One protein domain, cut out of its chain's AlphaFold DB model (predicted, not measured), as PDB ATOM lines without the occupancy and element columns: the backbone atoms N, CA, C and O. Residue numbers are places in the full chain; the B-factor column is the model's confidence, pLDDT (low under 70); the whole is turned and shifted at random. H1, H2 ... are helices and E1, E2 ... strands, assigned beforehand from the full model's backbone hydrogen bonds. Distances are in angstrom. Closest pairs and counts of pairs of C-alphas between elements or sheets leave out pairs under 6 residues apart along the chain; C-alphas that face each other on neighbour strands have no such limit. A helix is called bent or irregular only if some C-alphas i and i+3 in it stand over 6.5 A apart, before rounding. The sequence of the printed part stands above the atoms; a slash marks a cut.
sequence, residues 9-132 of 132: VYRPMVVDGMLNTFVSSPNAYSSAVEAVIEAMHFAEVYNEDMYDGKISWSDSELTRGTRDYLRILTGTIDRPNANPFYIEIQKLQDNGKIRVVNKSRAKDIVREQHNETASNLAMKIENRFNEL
ATOM      1  N   VAL A   9      -9.246 -42.514  36.143       92.75
ATOM      2  CA  VAL A   9     -10.094 -42.277  37.312       92.75
ATOM      3  C   VAL A   9     -10.015 -43.450  38.279       92.75
ATOM      4  O   VAL A   9      -9.700 -44.581  37.907       92.75
ATOM      5  N   TYR A  10     -10.317 -43.178  39.540       93.25
ATOM      6  CA  TYR A  10     -10.137 -44.107  40.647       93.25
ATOM      7  C   TYR A  10     -11.480 -44.382  41.314       93.25
ATOM      8  O   TYR A  10     -12.174 -43.453  41.728       93.25
ATOM      9  N   ARG A  11     -11.879 -45.649  41.414       93.56
ATOM     10  CA  ARG A  11     -13.143 -46.048  42.040       93.56
ATOM     11  C   ARG A  11     -12.887 -46.876  43.302       93.56
ATOM     12  O   ARG A  11     -12.327 -47.965  43.192       93.56
ATOM     13  N   PRO A  12     -13.342 -46.409  44.473       93.88
ATOM     14  CA  PRO A  12     -13.350 -47.203  45.695       93.88
ATOM     15  C   PRO A  12     -14.255 -48.426  45.592       93.88
ATOM     16  O   PRO A  12     -15.350 -48.356  45.021       93.88
ATOM     17  N   MET A  13     -13.819 -49.530  46.184       93.12
ATOM     18  CA  MET A  13     -14.563 -50.779  46.264       93.12
ATOM     19  C   MET A  13     -14.348 -51.459  47.615       93.12
ATOM     20  O   MET A  13     -13.252 -51.410  48.168       93.12
ATOM     21  N   VAL A  14     -15.384 -52.133  48.109       92.56
ATOM     22  CA  VAL A  14     -15.298 -53.092  49.217       92.56
ATOM     23  C   VAL A  14     -15.415 -54.492  48.638       92.56
ATOM     24  O   VAL A  14     -16.351 -54.770  47.891       92.56
ATOM     25  N   VAL A  15     -14.504 -55.382  49.010       92.56
ATOM     26  CA  VAL A  15     -14.661 -56.829  48.861       92.56
ATOM     27  C   VAL A  15     -15.166 -57.369  50.191       92.56
ATOM     28  O   VAL A  15     -14.515 -57.205  51.224       92.56
ATOM     29  N   ASP A  16     -16.339 -57.986  50.164       92.69
ATOM     30  CA  ASP A  16     -17.011 -58.533  51.331       92.69
ATOM     31  C   ASP A  16     -16.665 -60.016  51.503       92.69
ATOM     32  O   ASP A  16     -17.061 -60.859  50.692       92.69
ATOM     33  N   GLY A  17     -15.934 -60.330  52.574       89.62
ATOM     34  CA  GLY A  17     -15.481 -61.686  52.867       89.62
ATOM     35  C   GLY A  17     -16.544 -62.609  53.473       89.62
ATOM     36  O   GLY A  17     -16.375 -63.826  53.463       89.62
ATOM     37  N   MET A  18     -17.659 -62.076  53.977       91.69
ATOM     38  CA  MET A  18     -18.767 -62.888  54.497       91.69
ATOM     39  C   MET A  18     -19.730 -63.291  53.379       91.69
ATOM     40  O   MET A  18     -20.170 -64.438  53.311       91.69
ATOM     41  N   LEU A  19     -20.052 -62.351  52.490       91.12
ATOM     42  CA  LEU A  19     -20.973 -62.547  51.369       91.12
ATOM     43  C   LEU A  19     -20.272 -63.033  50.093       91.12
ATOM     44  O   LEU A  19     -20.951 -63.415  49.141       91.12
ATOM     45  N   ASN A  20     -18.934 -63.031  50.069       87.81
ATOM     46  CA  ASN A  20     -18.107 -63.344  48.898       87.81
ATOM     47  C   ASN A  20     -18.519 -62.527  47.661       87.81
ATOM     48  O   ASN A  20     -18.671 -63.056  46.560       87.81
ATOM     49  N   THR A  21     -18.726 -61.225  47.858       90.38
ATOM     50  CA  THR A  21     -19.138 -60.279  46.811       90.38
ATOM     51  C   THR A  21     -18.301 -59.007  46.880       90.38
ATOM     52  O   THR A  21     -17.459 -58.855  47.762       90.38
ATOM     53  N   PHE A  22     -18.522 -58.078  45.957       89.88
ATOM     54  CA  PHE A  22     -17.944 -56.745  46.031       89.88
ATOM     55  C   PHE A  22     -19.008 -55.668  45.834       89.88
ATOM     56  O   PHE A  22     -19.976 -55.842  45.093       89.88
ATOM     57  N   VAL A  23     -18.792 -54.528  46.482       89.00
ATOM     58  CA  VAL A  23     -19.618 -53.331  46.352       89.00
ATOM     59  C   VAL A  23     -18.725 -52.199  45.874       89.00
ATOM     60  O   VAL A  23     -17.766 -51.817  46.543       89.00
ATOM     61  N   SER A  24     -19.026 -51.664  44.696       89.19
ATOM     62  CA  SER A  24     -18.297 -50.529  44.136       89.19
ATOM     63  C   SER A  24     -18.986 -49.212  44.469       89.19
ATOM     64  O   SER A  24     -20.215 -49.121  44.429       89.19
ATOM     65  N   SER A  25     -18.197 -48.163  44.712       89.38
ATOM     66  CA  SER A  25     -18.733 -46.808  44.818       89.38
ATOM     67  C   SER A  25     -19.461 -46.418  43.522       89.38
ATOM     68  O   SER A  25     -18.961 -46.695  42.423       89.38
ATOM     69  N   PRO A  26     -20.624 -45.747  43.610       87.19
ATOM     70  CA  PRO A  26     -21.345 -45.265  42.433       87.19
ATOM     71  C   PRO A  26     -20.597 -44.150  41.687       87.19
ATOM     72  O   PRO A  26     -20.936 -43.858  40.540       87.19
ATOM     73  N   ASN A  27     -19.602 -43.518  42.321       91.44
ATOM     74  CA  ASN A  27     -18.774 -42.488  41.701       91.44
ATOM     75  C   ASN A  27     -17.335 -42.989  41.533       91.44
ATOM     76  O   ASN A  27     -16.824 -43.749  42.356       91.44
ATOM     77  N   ALA A  28     -16.674 -42.526  40.479       93.75
ATOM     78  CA  ALA A  28     -15.219 -42.534  40.389       93.75
ATOM     79  C   ALA A  28     -14.675 -41.134  40.688       93.75
ATOM     80  O   ALA A  28     -15.410 -40.148  40.634       93.75
ATOM     81  N   TYR A  29     -13.387 -41.054  40.987       94.44
ATOM     82  CA  TYR A  29     -12.716 -39.835  41.407       94.44
ATOM     83  C   TYR A  29     -11.549 -39.552  40.475       94.44
ATOM     84  O   TYR A  29     -10.786 -40.451  40.131       94.44
ATOM     85  N   SER A  30     -11.411 -38.294  40.070       91.31
ATOM     86  CA  SER A  30     -10.290 -37.825  39.244       91.31
ATOM     87  C   SER A  30      -8.967 -37.764  40.019       91.31
ATOM     88  O   SER A  30      -7.902 -37.739  39.416       91.31
ATOM     89  N   SER A  31      -9.025 -37.773  41.354       91.50
ATOM     90  CA  SER A  31      -7.868 -37.755  42.250       91.50
ATOM     91  C   SER A  31      -7.776 -39.052  43.048       91.50
ATOM     92  O   SER A  31      -8.762 -39.484  43.653       91.50
ATOM     93  N   ALA A  32      -6.579 -39.643  43.100       90.12
ATOM     94  CA  ALA A  32      -6.310 -40.810  43.934       90.12
ATOM     95  C   ALA A  32      -6.485 -40.491  45.429       90.12
ATOM     96  O   ALA A  32      -7.012 -41.316  46.168       90.12
ATOM     97  N   VAL A  33      -6.129 -39.276  45.868       92.38
ATOM     98  CA  VAL A  33      -6.325 -38.823  47.259       92.38
ATOM     99  C   VAL A  33      -7.807 -38.836  47.624       92.38
ATOM    100  O   VAL A  33      -8.195 -39.402  48.642       92.38
ATOM    101  N   GLU A  34      -8.654 -38.263  46.766       93.81
ATOM    102  CA  GLU A  34     -10.101 -38.220  47.000       93.81
ATOM    103  C   GLU A  34     -10.726 -39.614  46.974       93.81
ATOM    104  O   GLU A  34     -11.619 -39.898  47.771       93.81
ATOM    105  N   ALA A  35     -10.227 -40.500  46.108       93.62
ATOM    106  CA  ALA A  35     -10.644 -41.895  46.103       93.62
ATOM    107  C   ALA A  35     -10.283 -42.597  47.417       93.62
ATOM    108  O   ALA A  35     -11.120 -43.309  47.960       93.62
ATOM    109  N   VAL A  36      -9.076 -42.394  47.955       92.56
ATOM    110  CA  VAL A  36      -8.660 -43.025  49.217       92.56
ATOM    111  C   VAL A  36      -9.466 -42.493  50.403       92.56
ATOM    112  O   VAL A  36      -9.935 -43.292  51.209       92.56
ATOM    113  N   ILE A  37      -9.702 -41.178  50.482       93.25
ATOM    114  CA  ILE A  37     -10.553 -40.585  51.529       93.25
ATOM    115  C   ILE A  37     -11.969 -41.163  51.455       93.25
ATOM    116  O   ILE A  37     -12.523 -41.571  52.476       93.25
ATOM    117  N   GLU A  38     -12.549 -41.239  50.254       93.12
ATOM    118  CA  GLU A  38     -13.863 -41.858  50.083       93.12
ATOM    119  C   GLU A  38     -13.837 -43.329  50.486       93.12
ATOM    120  O   GLU A  38     -14.768 -43.795  51.125       93.12
ATOM    121  N   ALA A  39     -12.790 -44.066  50.127       92.62
ATOM    122  CA  ALA A  39     -12.674 -45.484  50.424       92.62
ATOM    123  C   ALA A  39     -12.607 -45.754  51.933       92.62
ATOM    124  O   ALA A  39     -13.271 -46.670  52.413       92.62
ATOM    125  N   MET A  40     -11.868 -44.931  52.681       90.50
ATOM    126  CA  MET A  40     -11.819 -44.985  54.146       90.50
ATOM    127  C   MET A  40     -13.179 -44.651  54.759       90.50
ATOM    128  O   MET A  40     -13.697 -45.419  55.565       90.50
ATOM    129  N   HIS A  41     -13.812 -43.566  54.307       91.06
ATOM    130  CA  HIS A  41     -15.154 -43.207  54.761       91.06
ATOM    131  C   HIS A  41     -16.186 -44.300  54.451       91.06
ATOM    132  O   HIS A  41     -17.032 -44.630  55.280       91.06
ATOM    133  N   PHE A  42     -16.114 -44.886  53.259       88.56
ATOM    134  CA  PHE A  42     -16.999 -45.960  52.839       88.56
ATOM    135  C   PHE A  42     -16.787 -47.218  53.684       88.56
ATOM    136  O   PHE A  42     -17.766 -47.857  54.042       88.56
ATOM    137  N   ALA A  43     -15.546 -47.541  54.061       90.00
ATOM    138  CA  ALA A  43     -15.240 -48.647  54.968       90.00
ATOM    139  C   ALA A  43     -15.875 -48.463  56.354       90.00
ATOM    140  O   ALA A  43     -16.412 -49.421  56.910       90.00
ATOM    141  N   GLU A  44     -15.834 -47.238  56.891       89.25
ATOM    142  CA  GLU A  44     -16.479 -46.880  58.160       89.25
ATOM    143  C   GLU A  44     -17.999 -47.049  58.060       89.25
ATOM    144  O   GLU A  44     -18.581 -47.824  58.813       89.25
ATOM    145  N   VAL A  45     -18.637 -46.399  57.080       90.31
ATOM    146  CA  VAL A  45     -20.099 -46.454  56.897       90.31
ATOM    147  C   VAL A  45     -20.574 -47.880  56.623       90.31
ATOM    148  O   VAL A  45     -21.535 -48.335  57.228       90.31
ATOM    149  N   TYR A  46     -19.878 -48.614  55.753       90.19
ATOM    150  CA  TYR A  46     -20.217 -49.997  55.428       90.19
ATOM    151  C   TYR A  46     -20.143 -50.909  56.651       90.19
ATOM    152  O   TYR A  46     -21.017 -51.751  56.853       90.19
ATOM    153  N   ASN A  47     -19.104 -50.749  57.473       92.81
ATOM    154  CA  ASN A  47     -18.943 -51.526  58.693       92.81
ATOM    155  C   ASN A  47     -20.067 -51.246  59.697       92.81
ATOM    156  O   ASN A  47     -20.658 -52.187  60.227       92.81
ATOM    157  N   GLU A  48     -20.382 -49.971  59.928       92.75
ATOM    158  CA  GLU A  48     -21.473 -49.564  60.819       92.75
ATOM    159  C   GLU A  48     -22.828 -50.096  60.330       92.75
ATOM    160  O   GLU A  48     -23.538 -50.754  61.089       92.75
ATOM    161  N   ASP A  49     -23.153 -49.902  59.050       92.44
ATOM    162  CA  ASP A  49     -24.474 -50.229  58.503       92.44
ATOM    163  C   ASP A  49     -24.709 -51.741  58.326       92.44
ATOM    164  O   ASP A  49     -25.825 -52.223  58.527       92.44
ATOM    165  N   MET A  50     -23.687 -52.503  57.915       92.50
ATOM    166  CA  MET A  50     -23.845 -53.919  57.532       92.50
ATOM    167  C   MET A  50     -23.400 -54.899  58.618       92.50
ATOM    168  O   MET A  50     -23.865 -56.042  58.654       92.50
ATOM    169  N   TYR A  51     -22.473 -54.482  59.482       93.44
ATOM    170  CA  TYR A  51     -21.801 -55.369  60.432       93.44
ATOM    171  C   TYR A  51     -21.788 -54.839  61.867       93.44
ATOM    172  O   TYR A  51     -21.130 -55.445  62.715       93.44
ATOM    173  N   ASP A  52     -22.551 -53.785  62.169       94.12
ATOM    174  CA  ASP A  52     -22.637 -53.139  63.485       94.12
ATOM    175  C   ASP A  52     -21.262 -52.695  64.024       94.12
ATOM    176  O   ASP A  52     -20.952 -52.896  65.203       94.12
ATOM    177  N   GLY A  53     -20.379 -52.210  63.148       92.69
ATOM    178  CA  GLY A  53     -19.043 -51.746  63.532       92.69
ATOM    179  C   GLY A  53     -18.051 -52.867  63.886       92.69
ATOM    180  O   GLY A  53     -16.959 -52.598  64.383       92.69
ATOM    181  N   LYS A  54     -18.391 -54.142  63.645       94.44
ATOM    182  CA  LYS A  54     -17.591 -55.301  64.095       94.44
ATOM    183  C   LYS A  54     -16.364 -55.611  63.233       94.44
ATOM    184  O   LYS A  54     -15.545 -56.435  63.642       94.44
ATOM    185  N   ILE A  55     -16.227 -55.010  62.051       94.00
ATOM    186  CA  ILE A  55     -15.036 -55.182  61.214       94.00
ATOM    187  C   ILE A  55     -13.887 -54.367  61.811       94.00
ATOM    188  O   ILE A  55     -13.983 -53.156  61.993       94.00
ATOM    189  N   SER A  56     -12.772 -55.040  62.072       93.31
ATOM    190  CA  SER A  56     -11.501 -54.404  62.409       93.31
ATOM    191  C   SER A  56     -10.691 -54.197  61.137       93.31
ATOM    192  O   SER A  56     -10.287 -55.174  60.503       93.31
ATOM    193  N   TRP A  57     -10.470 -52.938  60.766       91.12
ATOM    194  CA  TRP A  57      -9.674 -52.549  59.604       91.12
ATOM    195  C   TRP A  57      -8.222 -52.281  59.996       91.12
ATOM    196  O   TRP A  57      -7.953 -51.628  61.003       91.12
ATOM    197  N   SER A  58      -7.289 -52.746  59.173       88.00
ATOM    198  CA  SER A  58      -5.872 -52.413  59.268       88.00
ATOM    199  C   SER A  58      -5.319 -52.017  57.907       88.00
ATOM    200  O   SER A  58      -5.799 -52.484  56.865       88.00
ATOM    201  N   ASP A  59      -4.261 -51.210  57.922       82.12
ATOM    202  CA  ASP A  59      -3.491 -50.906  56.722       82.12
ATOM    203  C   ASP A  59      -3.048 -52.203  56.045       82.12
ATOM    204  O   ASP A  59      -2.523 -53.123  56.679       82.12
ATOM    205  N   SER A  60      -3.302 -52.289  54.743       77.81
ATOM    206  CA  SER A  60      -2.787 -53.379  53.930       77.81
ATOM    207  C   SER A  60      -1.433 -52.982  53.368       77.81
ATOM    208  O   SER A  60      -1.238 -51.849  52.925       77.81
ATOM    209  N   GLU A  61      -0.519 -53.946  53.249       76.06
ATOM    210  CA  GLU A  61       0.513 -53.810  52.226       76.06
ATOM    211  C   GLU A  61      -0.193 -53.625  50.878       76.06
ATOM    212  O   GLU A  61      -1.113 -54.387  50.547       76.06
ATOM    213  N   LEU A  62       0.199 -52.586  50.134       67.62
ATOM    214  CA  LEU A  62      -0.364 -52.287  48.820       67.62
ATOM    215  C   LEU A  62      -0.019 -53.429  47.870       67.62
ATOM    216  O   LEU A  62       1.038 -53.469  47.237       67.62
ATOM    217  N   THR A  63      -0.934 -54.380  47.790       66.81
ATOM    218  CA  THR A  63      -0.820 -55.565  46.956       66.81
ATOM    219  C   THR A  63      -1.720 -55.375  45.749       66.81
ATOM    220  O   THR A  63      -2.866 -54.925  45.852       66.81
ATOM    221  N   ARG A  64      -1.170 -55.659  44.566       59.84
ATOM    222  CA  ARG A  64      -1.945 -55.652  43.327       59.84
ATOM    223  C   ARG A  64      -2.845 -56.882  43.345       59.84
ATOM    224  O   ARG A  64      -2.342 -57.994  43.500       59.84
ATOM    225  N   GLY A  65      -4.149 -56.669  43.199       64.25
ATOM    226  CA  GLY A  65      -5.098 -57.741  42.911       64.25
ATOM    227  C   GLY A  65      -4.984 -58.173  41.444       64.25
ATOM    228  O   GLY A  65      -3.891 -58.269  40.879       64.25
ATOM    229  N   THR A  66      -6.116 -58.370  40.768       59.72
ATOM    230  CA  THR A  66      -6.137 -58.380  39.294       59.72
ATOM    231  C   THR A  66      -5.636 -57.037  38.731       59.72
ATOM    232  O   THR A  66      -5.532 -56.059  39.467       59.72
ATOM    233  N   ARG A  67      -5.290 -56.981  37.432       58.06
ATOM    234  CA  ARG A  67      -4.463 -55.915  36.815       58.06
ATOM    235  C   ARG A  67      -4.847 -54.457  37.144       58.06
ATOM    236  O   ARG A  67      -3.939 -53.630  37.124       58.06
ATOM    237  N   ASP A  68      -6.079 -54.161  37.546       75.50
ATOM    238  CA  ASP A  68      -6.575 -52.793  37.751       75.50
ATOM    239  C   ASP A  68      -6.998 -52.453  39.192       75.50
ATOM    240  O   ASP A  68      -7.651 -51.435  39.401       75.50
ATOM    241  N   TYR A  69      -6.634 -53.263  40.194       83.62
ATOM    242  CA  TYR A  69      -7.031 -53.044  41.594       83.62
ATOM    243  C   TYR A  69      -5.824 -52.965  42.528       83.62
ATOM    244  O   TYR A  69      -4.889 -53.767  42.428       83.62
ATOM    245  N   LEU A  70      -5.877 -52.025  43.472       87.81
ATOM    246  CA  LEU A  70      -4.925 -51.911  44.575       87.81
ATOM    247  C   LEU A  70      -5.653 -51.975  45.910       87.81
ATOM    248  O   LEU A  70      -6.527 -51.155  46.185       87.81
ATOM    249  N   ARG A  71      -5.258 -52.924  46.755       90.31
ATOM    250  CA  ARG A  71      -5.778 -53.055  48.114       90.31
ATOM    251  C   ARG A  71      -5.131 -52.039  49.040       90.31
ATOM    252  O   ARG A  71      -3.909 -51.998  49.113       90.31
ATOM    253  N   ILE A  72      -5.945 -51.272  49.763       89.38
ATOM    254  CA  ILE A  72      -5.490 -50.245  50.713       89.38
ATOM    255  C   ILE A  72      -5.762 -50.616  52.175       89.38
ATOM    256  O   ILE A  72      -4.941 -50.309  53.032       89.38
ATOM    257  N   LEU A  73      -6.855 -51.333  52.458       90.75
ATOM    258  CA  LEU A  73      -7.183 -51.821  53.801       90.75
ATOM    259  C   LEU A  73      -7.552 -53.302  53.748       90.75
ATOM    260  O   LEU A  73      -8.157 -53.769  52.778       90.75
ATOM    261  N   THR A  74      -7.212 -54.019  54.814       92.94
ATOM    262  CA  THR A  74      -7.698 -55.375  55.081       92.94
ATOM    263  C   THR A  74      -8.561 -55.343  56.335       92.94
ATOM    264  O   THR A  74      -8.178 -54.752  57.338       92.94
ATOM    265  N   GLY A  75      -9.738 -55.953  56.264       93.31
ATOM    266  CA  GLY A  75     -10.692 -56.044  57.360       93.31
ATOM    267  C   GLY A  75     -10.858 -57.481  57.833       93.31
ATOM    268  O   GLY A  75     -10.838 -58.417  57.033       93.31
ATOM    269  N   THR A  76     -11.057 -57.667  59.132       94.31
ATOM    270  CA  THR A  76     -11.401 -58.967  59.728       94.31
ATOM    271  C   THR A  76     -12.586 -58.816  60.672       94.31
ATOM    272  O   THR A  76     -12.803 -57.744  61.233       94.31
ATOM    273  N   ILE A  77     -13.370 -59.878  60.837       93.94
ATOM    274  CA  ILE A  77     -14.491 -59.923  61.778       93.94
ATOM    275  C   ILE A  77     -14.439 -61.240  62.546       93.94
ATOM    276  O   ILE A  77     -14.163 -62.292  61.967       93.94
ATOM    277  N   ASP A  78     -14.725 -61.190  63.843       90.94
ATOM    278  CA  ASP A  78     -14.834 -62.389  64.673       90.94
ATOM    279  C   ASP A  78     -16.187 -63.079  64.432       90.94
ATOM    280  O   ASP A  78     -17.168 -62.878  65.155       90.94
ATOM    281  N   ARG A  79     -16.279 -63.825  63.323       85.25
ATOM    282  CA  ARG A  79     -17.427 -64.676  62.982       85.25
ATOM    283  C   ARG A  79     -16.970 -65.992  62.341       85.25
ATOM    284  O   ARG A  79     -15.989 -66.005  61.596       85.25
ATOM    285  N   PRO A  80     -17.702 -67.101  62.559       83.31
ATOM    286  CA  PRO A  80     -17.409 -68.371  61.899       83.31
ATOM    287  C   PRO A  80     -17.433 -68.238  60.370       83.31
ATOM    288  O   PRO A  80     -18.375 -67.673  59.817       83.31
ATOM    289  N   ASN A  81     -16.429 -68.810  59.697       80.75
ATOM    290  CA  ASN A  81     -16.264 -68.799  58.233       80.75
ATOM    291  C   ASN A  81     -16.075 -67.411  57.593       80.75
ATOM    292  O   ASN A  81     -16.271 -67.273  56.386       80.75
ATOM    293  N   ALA A  82     -15.699 -66.391  58.366       83.19
ATOM    294  CA  ALA A  82     -15.402 -65.080  57.809       83.19
ATOM    295  C   ALA A  82     -14.114 -65.114  56.979       83.19
ATOM    296  O   ALA A  82     -13.027 -65.333  57.521       83.19
ATOM    297  N   ASN A  83     -14.218 -64.852  55.673       91.50
ATOM    298  CA  ASN A  83     -13.041 -64.466  54.900       91.50
ATOM    299  C   ASN A  83     -12.694 -62.996  55.191       91.50
ATOM    300  O   ASN A  83     -13.549 -62.235  55.662       91.50
ATOM    301  N   PRO A  84     -11.453 -62.567  54.912       91.94
ATOM    302  CA  PRO A  84     -11.083 -61.170  55.054       91.94
ATOM    303  C   PRO A  84     -11.888 -60.264  54.119       91.94
ATOM    304  O   PRO A  84     -12.236 -60.637  52.998       91.94
ATOM    305  N   PHE A  85     -12.126 -59.046  54.586       93.69
ATOM    306  CA  PHE A  85     -12.671 -57.947  53.805       93.69
ATOM    307  C   PHE A  85     -11.527 -57.135  53.219       93.69
ATOM    308  O   PHE A  85     -10.448 -57.062  53.812       93.69
ATOM    309  N   TYR A  86     -11.767 -56.462  52.103       93.50
ATOM    310  CA  TYR A  86     -10.773 -55.569  51.518       93.50
ATOM    311  C   TYR A  86     -11.402 -54.253  51.106       93.50
ATOM    312  O   TYR A  86     -12.508 -54.238  50.575       93.50
ATOM    313  N   ILE A  87     -10.671 -53.163  51.304       92.88
ATOM    314  CA  ILE A  87     -10.937 -51.914  50.598       92.88
ATOM    315  C   ILE A  87      -9.920 -51.807  49.481       92.88
ATOM    316  O   ILE A  87      -8.711 -51.864  49.720       92.88
ATOM    317  N   GLU A  88     -10.415 -51.656  48.263       92.81
ATOM    318  CA  GLU A  88      -9.607 -51.599  47.058       92.81
ATOM    319  C   GLU A  88      -9.919 -50.333  46.260       92.81
ATOM    320  O   GLU A  88     -11.046 -49.840  46.242       92.81
ATOM    321  N   ILE A  89      -8.907 -49.807  45.575       92.88
ATOM    322  CA  ILE A  89      -9.052 -48.753  44.578       92.88
ATOM    323  C   ILE A  89      -8.897 -49.385  43.199       92.88
ATOM    324  O   ILE A  89      -7.836 -49.912  42.858       92.88
ATOM    325  N   GLN A  90      -9.957 -49.306  42.401       92.44
ATOM    326  CA  GLN A  90      -9.951 -49.707  41.003       92.44
ATOM    327  C   GLN A  90      -9.498 -48.535  40.125       92.44
ATOM    328  O   GLN A  90     -10.096 -47.458  40.177       92.44
ATOM    329  N   LYS A  91      -8.484 -48.748  39.285       90.50
ATOM    330  CA  LYS A  91      -8.097 -47.820  38.218       90.50
ATOM    331  C   LYS A  91      -8.965 -48.074  36.992       90.50
ATOM    332  O   LYS A  91      -9.094 -49.202  36.526       90.50
ATOM    333  N   LEU A  92      -9.570 -47.019  36.474       90.62
ATOM    334  CA  LEU A  92     -10.450 -47.057  35.314       90.62
ATOM    335  C   LEU A  92     -10.009 -45.993  34.316       90.62
ATOM    336  O   LEU A  92      -9.422 -44.980  34.688       90.62
ATOM    337  N   GLN A  93     -10.333 -46.219  33.051       89.94
ATOM    338  CA  GLN A  93     -10.347 -45.154  32.057       89.94
ATOM    339  C   GLN A  93     -11.745 -44.554  32.043       89.94
ATOM    340  O   GLN A  93     -12.732 -45.301  31.972       89.94
ATOM    341  N   ASP A  94     -11.839 -43.228  32.133       87.31
ATOM    342  CA  ASP A  94     -13.100 -42.566  31.834       87.31
ATOM    343  C   ASP A  94     -13.516 -42.922  30.399       87.31
ATOM    344  O   ASP A  94     -12.698 -43.071  29.501       87.31
ATOM    345  N   ASN A  95     -14.802 -43.164  30.203       84.00
ATOM    346  CA  ASN A  95     -15.392 -43.485  28.907       84.00
ATOM    347  C   ASN A  95     -16.686 -42.692  28.674       84.00
ATOM    348  O   ASN A  95     -17.514 -43.073  27.842       84.00
ATOM    349  N   GLY A  96     -16.906 -41.638  29.470       81.25
ATOM    350  CA  GLY A  96     -18.095 -40.791  29.450       81.25
ATOM    351  C   GLY A  96     -19.349 -41.427  30.059       81.25
ATOM    352  O   GLY A  96     -20.386 -40.769  30.135       81.25
ATOM    353  N   LYS A  97     -19.299 -42.696  30.494       84.56
ATOM    354  CA  LYS A  97     -20.423 -43.388  31.161       84.56
ATOM    355  C   LYS A  97     -20.258 -43.471  32.673       84.56
ATOM    356  O   LYS A  97     -21.212 -43.797  33.378       84.56
ATOM    357  N   ILE A  98     -19.051 -43.227  33.176       84.50
ATOM    358  CA  ILE A  98     -18.753 -43.265  34.602       84.50
ATOM    359  C   ILE A  98     -19.037 -41.885  35.186       84.50
ATOM    360  O   ILE A  98     -18.560 -40.875  34.681       84.50
ATOM    361  N   ARG A  99     -19.794 -41.827  36.283       90.19
ATOM    362  CA  ARG A  99     -19.939 -40.575  37.025       90.19
ATOM    363  C   ARG A  99     -18.630 -40.269  37.748       90.19
ATOM    364  O   ARG A  99     -18.316 -40.915  38.746       90.19
ATOM    365  N   VAL A 100     -17.899 -39.276  37.254       90.94
ATOM    366  CA  VAL A 100     -16.670 -38.779  37.881       90.94
ATOM    367  C   VAL A 100     -17.000 -37.596  38.788       90.94
ATOM    368  O   VAL A 100     -17.758 -36.698  38.414       90.94
ATOM    369  N   VAL A 101     -16.464 -37.601  40.005       92.56
ATOM    370  CA  VAL A 101     -16.588 -36.507  40.971       92.56
ATOM    371  C   VAL A 101     -15.205 -36.070  41.443       92.56
ATOM    372  O   VAL A 101     -14.285 -36.872  41.554       92.56
ATOM    373  N   ASN A 102     -15.057 -34.783  41.748       88.62
ATOM    374  CA  ASN A 102     -13.761 -34.214  42.132       88.62
ATOM    375  C   ASN A 102     -13.523 -34.195  43.647       88.62
ATOM    376  O   ASN A 102     -12.436 -33.829  44.074       88.62
ATOM    377  N   LYS A 103     -14.535 -34.524  44.462       89.56
ATOM    378  CA  LYS A 103     -14.444 -34.479  45.925       89.56
ATOM    379  C   LYS A 103     -15.237 -35.621  46.560       89.56
ATOM    380  O   LYS A 103     -16.379 -35.874  46.168       89.56
ATOM    381  N   SER A 104     -14.625 -36.285  47.537       88.31
ATOM    382  CA  SER A 104     -15.243 -37.270  48.425       88.31
ATOM    383  C   SER A 104     -16.414 -36.671  49.206       88.31
ATOM    384  O   SER A 104     -16.440 -35.477  49.516       88.31
ATOM    385  N   ARG A 105     -17.389 -37.529  49.522       88.06
ATOM    386  CA  ARG A 105     -18.546 -37.222  50.371       88.06
ATOM    387  C   ARG A 105     -18.234 -37.340  51.862       88.06
ATOM    388  O   ARG A 105     -19.106 -37.026  52.672       88.06
ATOM    389  N   ALA A 106     -17.025 -37.775  52.218       87.06
ATOM    390  CA  ALA A 106     -16.563 -37.817  53.593       87.06
ATOM    391  C   ALA A 106     -16.737 -36.448  54.262       87.06
ATOM    392  O   ALA A 106     -16.444 -35.402  53.671       87.06
ATOM    393  N   LYS A 107     -17.211 -36.464  55.510       87.25
ATOM    394  CA  LYS A 107     -17.297 -35.261  56.348       87.25
ATOM    395  C   LYS A 107     -15.897 -34.688  56.572       87.25
ATOM    396  O   LYS A 107     -14.924 -35.440  56.609       87.25
ATOM    397  N   ASP A 108     -15.804 -33.379  56.798       86.88
ATOM    398  CA  ASP A 108     -14.510 -32.700  56.962       86.88
ATOM    399  C   ASP A 108     -13.666 -33.304  58.097       86.88
ATOM    400  O   ASP A 108     -12.468 -33.486  57.926       86.88
ATOM    401  N   ILE A 109     -14.292 -33.748  59.194       85.56
ATOM    402  CA  ILE A 109     -13.582 -34.408  60.301       85.56
ATOM    403  C   ILE A 109     -12.912 -35.733  59.890       85.56
ATOM    404  O   ILE A 109     -11.780 -36.001  60.276       85.56
ATOM    405  N   VAL A 110     -13.583 -36.537  59.058       83.75
ATOM    406  CA  VAL A 110     -13.051 -37.808  58.532       83.75
ATOM    407  C   VAL A 110     -11.911 -37.518  57.562       83.75
ATOM    408  O   VAL A 110     -10.878 -38.181  57.574       83.75
ATOM    409  N   ARG A 111     -12.072 -36.476  56.741       88.00
ATOM    410  CA  ARG A 111     -11.021 -36.000  55.844       88.00
ATOM    411  C   ARG A 111      -9.785 -35.572  56.621       88.00
ATOM    412  O   ARG A 111      -8.707 -36.021  56.272       88.00
ATOM    413  N   GLU A 112      -9.924 -34.728  57.637       87.50
ATOM    414  CA  GLU A 112      -8.798 -34.258  58.453       87.50
ATOM    415  C   GLU A 112      -8.056 -35.420  59.116       87.50
ATOM    416  O   GLU A 112      -6.831 -35.482  59.035       87.50
ATOM    417  N   GLN A 113      -8.797 -36.375  59.687       85.19
ATOM    418  CA  GLN A 113      -8.234 -37.560  60.332       85.19
ATOM    419  C   GLN A 113      -7.402 -38.422  59.373       85.19
ATOM    420  O   GLN A 113      -6.364 -38.954  59.762       85.19
ATOM    421  N   HIS A 114      -7.846 -38.547  58.121       85.38
ATOM    422  CA  HIS A 114      -7.246 -39.460  57.150       85.38
ATOM    423  C   HIS A 114      -6.387 -38.772  56.086       85.38
ATOM    424  O   HIS A 114      -5.811 -39.456  55.244       85.38
ATOM    425  N   ASN A 115      -6.273 -37.440  56.089       85.50
ATOM    426  CA  ASN A 115      -5.672 -36.688  54.982       85.50
ATOM    427  C   ASN A 115      -4.213 -37.083  54.710       85.50
ATOM    428  O   ASN A 115      -3.813 -37.249  53.555       85.50
ATOM    429  N   GLU A 116      -3.414 -37.235  55.767       85.75
ATOM    430  CA  GLU A 116      -2.006 -37.620  55.658       85.75
ATOM    431  C   GLU A 116      -1.867 -39.047  55.111       85.75
ATOM    432  O   GLU A 116      -1.165 -39.276  54.121       85.75
ATOM    433  N   THR A 117      -2.601 -39.999  55.690       85.62
ATOM    434  CA  THR A 117      -2.624 -41.397  55.240       85.62
ATOM    435  C   THR A 117      -3.101 -41.504  53.794       85.62
ATOM    436  O   THR A 117      -2.477 -42.190  52.984       85.62
ATOM    437  N   ALA A 118      -4.158 -40.775  53.433       86.62
ATOM    438  CA  ALA A 118      -4.702 -40.756  52.084       86.62
ATOM    439  C   ALA A 118      -3.715 -40.182  51.070       86.62
ATOM    440  O   ALA A 118      -3.544 -40.760  49.999       86.62
ATOM    441  N   SER A 119      -3.019 -39.100  51.417       87.81
ATOM    442  CA  SER A 119      -1.975 -38.516  50.569       87.81
ATOM    443  C   SER A 119      -0.826 -39.502  50.341       87.81
ATOM    444  O   SER A 119      -0.397 -39.720  49.207       87.81
ATOM    445  N   ASN A 120      -0.375 -40.172  51.404       86.06
ATOM    446  CA  ASN A 120       0.694 -41.166  51.333       86.06
ATOM    447  C   ASN A 120       0.304 -42.395  50.502       86.06
ATOM    448  O   ASN A 120       1.105 -42.880  49.699       86.06
ATOM    449  N   LEU A 121      -0.915 -42.908  50.674       84.94
ATOM    450  CA  LEU A 121      -1.424 -44.034  49.893       84.94
ATOM    451  C   LEU A 121      -1.664 -43.643  48.433       84.94
ATOM    452  O   LEU A 121      -1.309 -44.416  47.551       84.94
ATOM    453  N   ALA A 122      -2.189 -42.448  48.164       85.94
ATOM    454  CA  ALA A 122      -2.416 -41.949  46.810       85.94
ATOM    455  C   ALA A 122      -1.121 -41.854  45.999       85.94
ATOM    456  O   ALA A 122      -1.069 -42.375  44.887       85.94
ATOM    457  N   MET A 123      -0.049 -41.295  46.575       85.12
ATOM    458  CA  MET A 123       1.263 -41.267  45.915       85.12
ATOM    459  C   MET A 123       1.752 -42.678  45.570       85.12
ATOM    460  O   MET A 123       2.245 -42.930  44.472       85.12
ATOM    461  N   LYS A 124       1.593 -43.628  46.498       82.25
ATOM    462  CA  LYS A 124       1.974 -45.022  46.254       82.25
ATOM    463  C   LYS A 124       1.093 -45.678  45.191       82.25
ATOM    464  O   LYS A 124       1.610 -46.452  44.398       82.25
ATOM    465  N   ILE A 125      -0.204 -45.377  45.158       79.81
ATOM    466  CA  ILE A 125      -1.153 -45.863  44.148       79.81
ATOM    467  C   ILE A 125      -0.733 -45.389  42.758       79.81
ATOM    468  O   ILE A 125      -0.616 -46.201  41.842       79.81
ATOM    469  N   GLU A 126      -0.462 -44.096  42.611       80.75
ATOM    470  CA  GLU A 126      -0.039 -43.499  41.346       80.75
ATOM    471  C   GLU A 126       1.295 -44.086  40.876       80.75
ATOM    472  O   GLU A 126       1.390 -44.553  39.743       80.75
ATOM    473  N   ASN A 127       2.292 -44.180  41.763       80.00
ATOM    474  CA  ASN A 127       3.576 -44.811  41.444       80.00
ATOM    475  C   ASN A 127       3.401 -46.284  41.058       80.00
ATOM    476  O   ASN A 127       3.913 -46.726  40.031       80.00
ATOM    477  N   ARG A 128       2.617 -47.046  41.825       73.94
ATOM    478  CA  ARG A 128       2.441 -48.485  41.605       73.94
ATOM    479  C   ARG A 128       1.691 -48.806  40.319       73.94
ATOM    480  O   ARG A 128       1.947 -49.844  39.712       73.94
ATOM    481  N   PHE A 129       0.779 -47.933  39.899       69.44
ATOM    482  CA  PHE A 129       0.118 -48.044  38.603       69.44
ATOM    483  C   PHE A 129       0.989 -47.591  37.422       69.44
ATOM    484  O   PHE A 129       0.607 -47.880  36.290       69.44
ATOM    485  N   ASN A 130       2.105 -46.894  37.668       66.00
ATOM    486  CA  ASN A 130       3.037 -46.407  36.645       66.00
ATOM    487  C   ASN A 130       4.309 -47.274  36.513       66.00
ATOM    488  O   ASN A 130       4.973 -47.224  35.484       66.00
ATOM    489  N   GLU A 131       4.665 -48.056  37.537       61.50
ATOM    490  CA  GLU A 131       5.839 -48.949  37.568       61.50
ATOM    491  C   GLU A 131       5.685 -50.259  36.761       61.50
ATOM    492  O   GLU A 131       6.629 -51.050  36.698       61.50
ATOM    493  N   LEU A 132       4.511 -50.536  36.183       49.78
ATOM    494  CA  LEU A 132       4.143 -51.824  35.567       49.78
ATOM    495  C   LEU A 132       3.427 -51.641  34.228       49.78
ATOM    496  O   LEU A 132       3.353 -52.655  33.496       49.78
TER     497      LEU A 132
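This is residues 9 to 132 of the 132 residues of an uncharacterized protein of Pontibacillus sp. HMF3514 (UniProt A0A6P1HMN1). One strongly twisted antiparallel sheet of five strands has helix H1 packed slantwise over one face, while the other face is bare. The kinked helix H2 packs across the beginning of H1 and reaches E4 and E5 with its later residues. The 124 printed residues hold, in order, E1 E2 H1 E3 E4 E5 H2; the sheet's order is E2 E1 E5 E4 E3, and the class is mixed, helices and strands. The whole is compact and rounded, with a radius of gyration of the C-alphas of 13.8 A and spans of 40 by 33 by 28 A.

Start at inner strands E1, residues 9 to 16, and E5, residues 85 to 93: they are antiparallel at 154 degrees, with N 11 and O 90 2.8 A apart, within hydrogen-bond range. Edge strand E2, residues 21 to 24, forms a hairpin with E1, where N 23 and O 14 are 2.8 A apart. Next, look for inner strand E4, residues 69 to 76, the antiparallel neighbour of E5 at 165 degrees, which bends by 66 degrees at residue 72; N 70 and O 89 are 2.9 A apart, within hydrogen-bond range. Edge strand E3, residues 56 to 59, has N 58 2.9 A from O 74; E3 E4 E5 form a meander, each strand the antiparallel neighbour of the one before. H1, residues 32 to 51, is on the sheet at a height of 7.9 A, over E5 and only just over E1, with 3 C-alphas there; its closest C-alpha pair with E1 is Pro 12 and Ala 39, 5.1 A. H2, residues 108 to 130, touches residues 32 to 41 of H1 alone, closest at the C-alphas of Ala 32 and Ala 122, 5.0 A, at a steep tilt of 59 degrees, opposite ways. H2 has a kink of 62 degrees near residue 116 and is irregular, with C-alphas 113 and 116 7.8 A apart. Every O i to N i+4 pair is within hydrogen-bond range in H1, and 17 of 19 are in H2.

Find C-alpha 9 at (-10.094, -42.277, 37.312); from there E1 runs 22.6 A. E2 spans 10.1 A, E3 10.4 A, E4 19.6 A and E5 25.3 A. H1 runs 26.9 A from C-alpha 32 at (-6.310, -40.810, 43.934), and H2 runs 30.1 A to C-alpha 130 at (3.037, -46.407, 36.645).

The two C-alphas farthest apart are those of Pro 80 and Gly 96, 42.6 A. The printed part has no cut. Look along the long link from E5 to H2, residues 94 to 107: its residues 100 to 101 pair in parallel with residues 28 to 29. Mean pLDDT of the printed part is 86.8, and residues 62 to 67 and 129 to 132 are under 70.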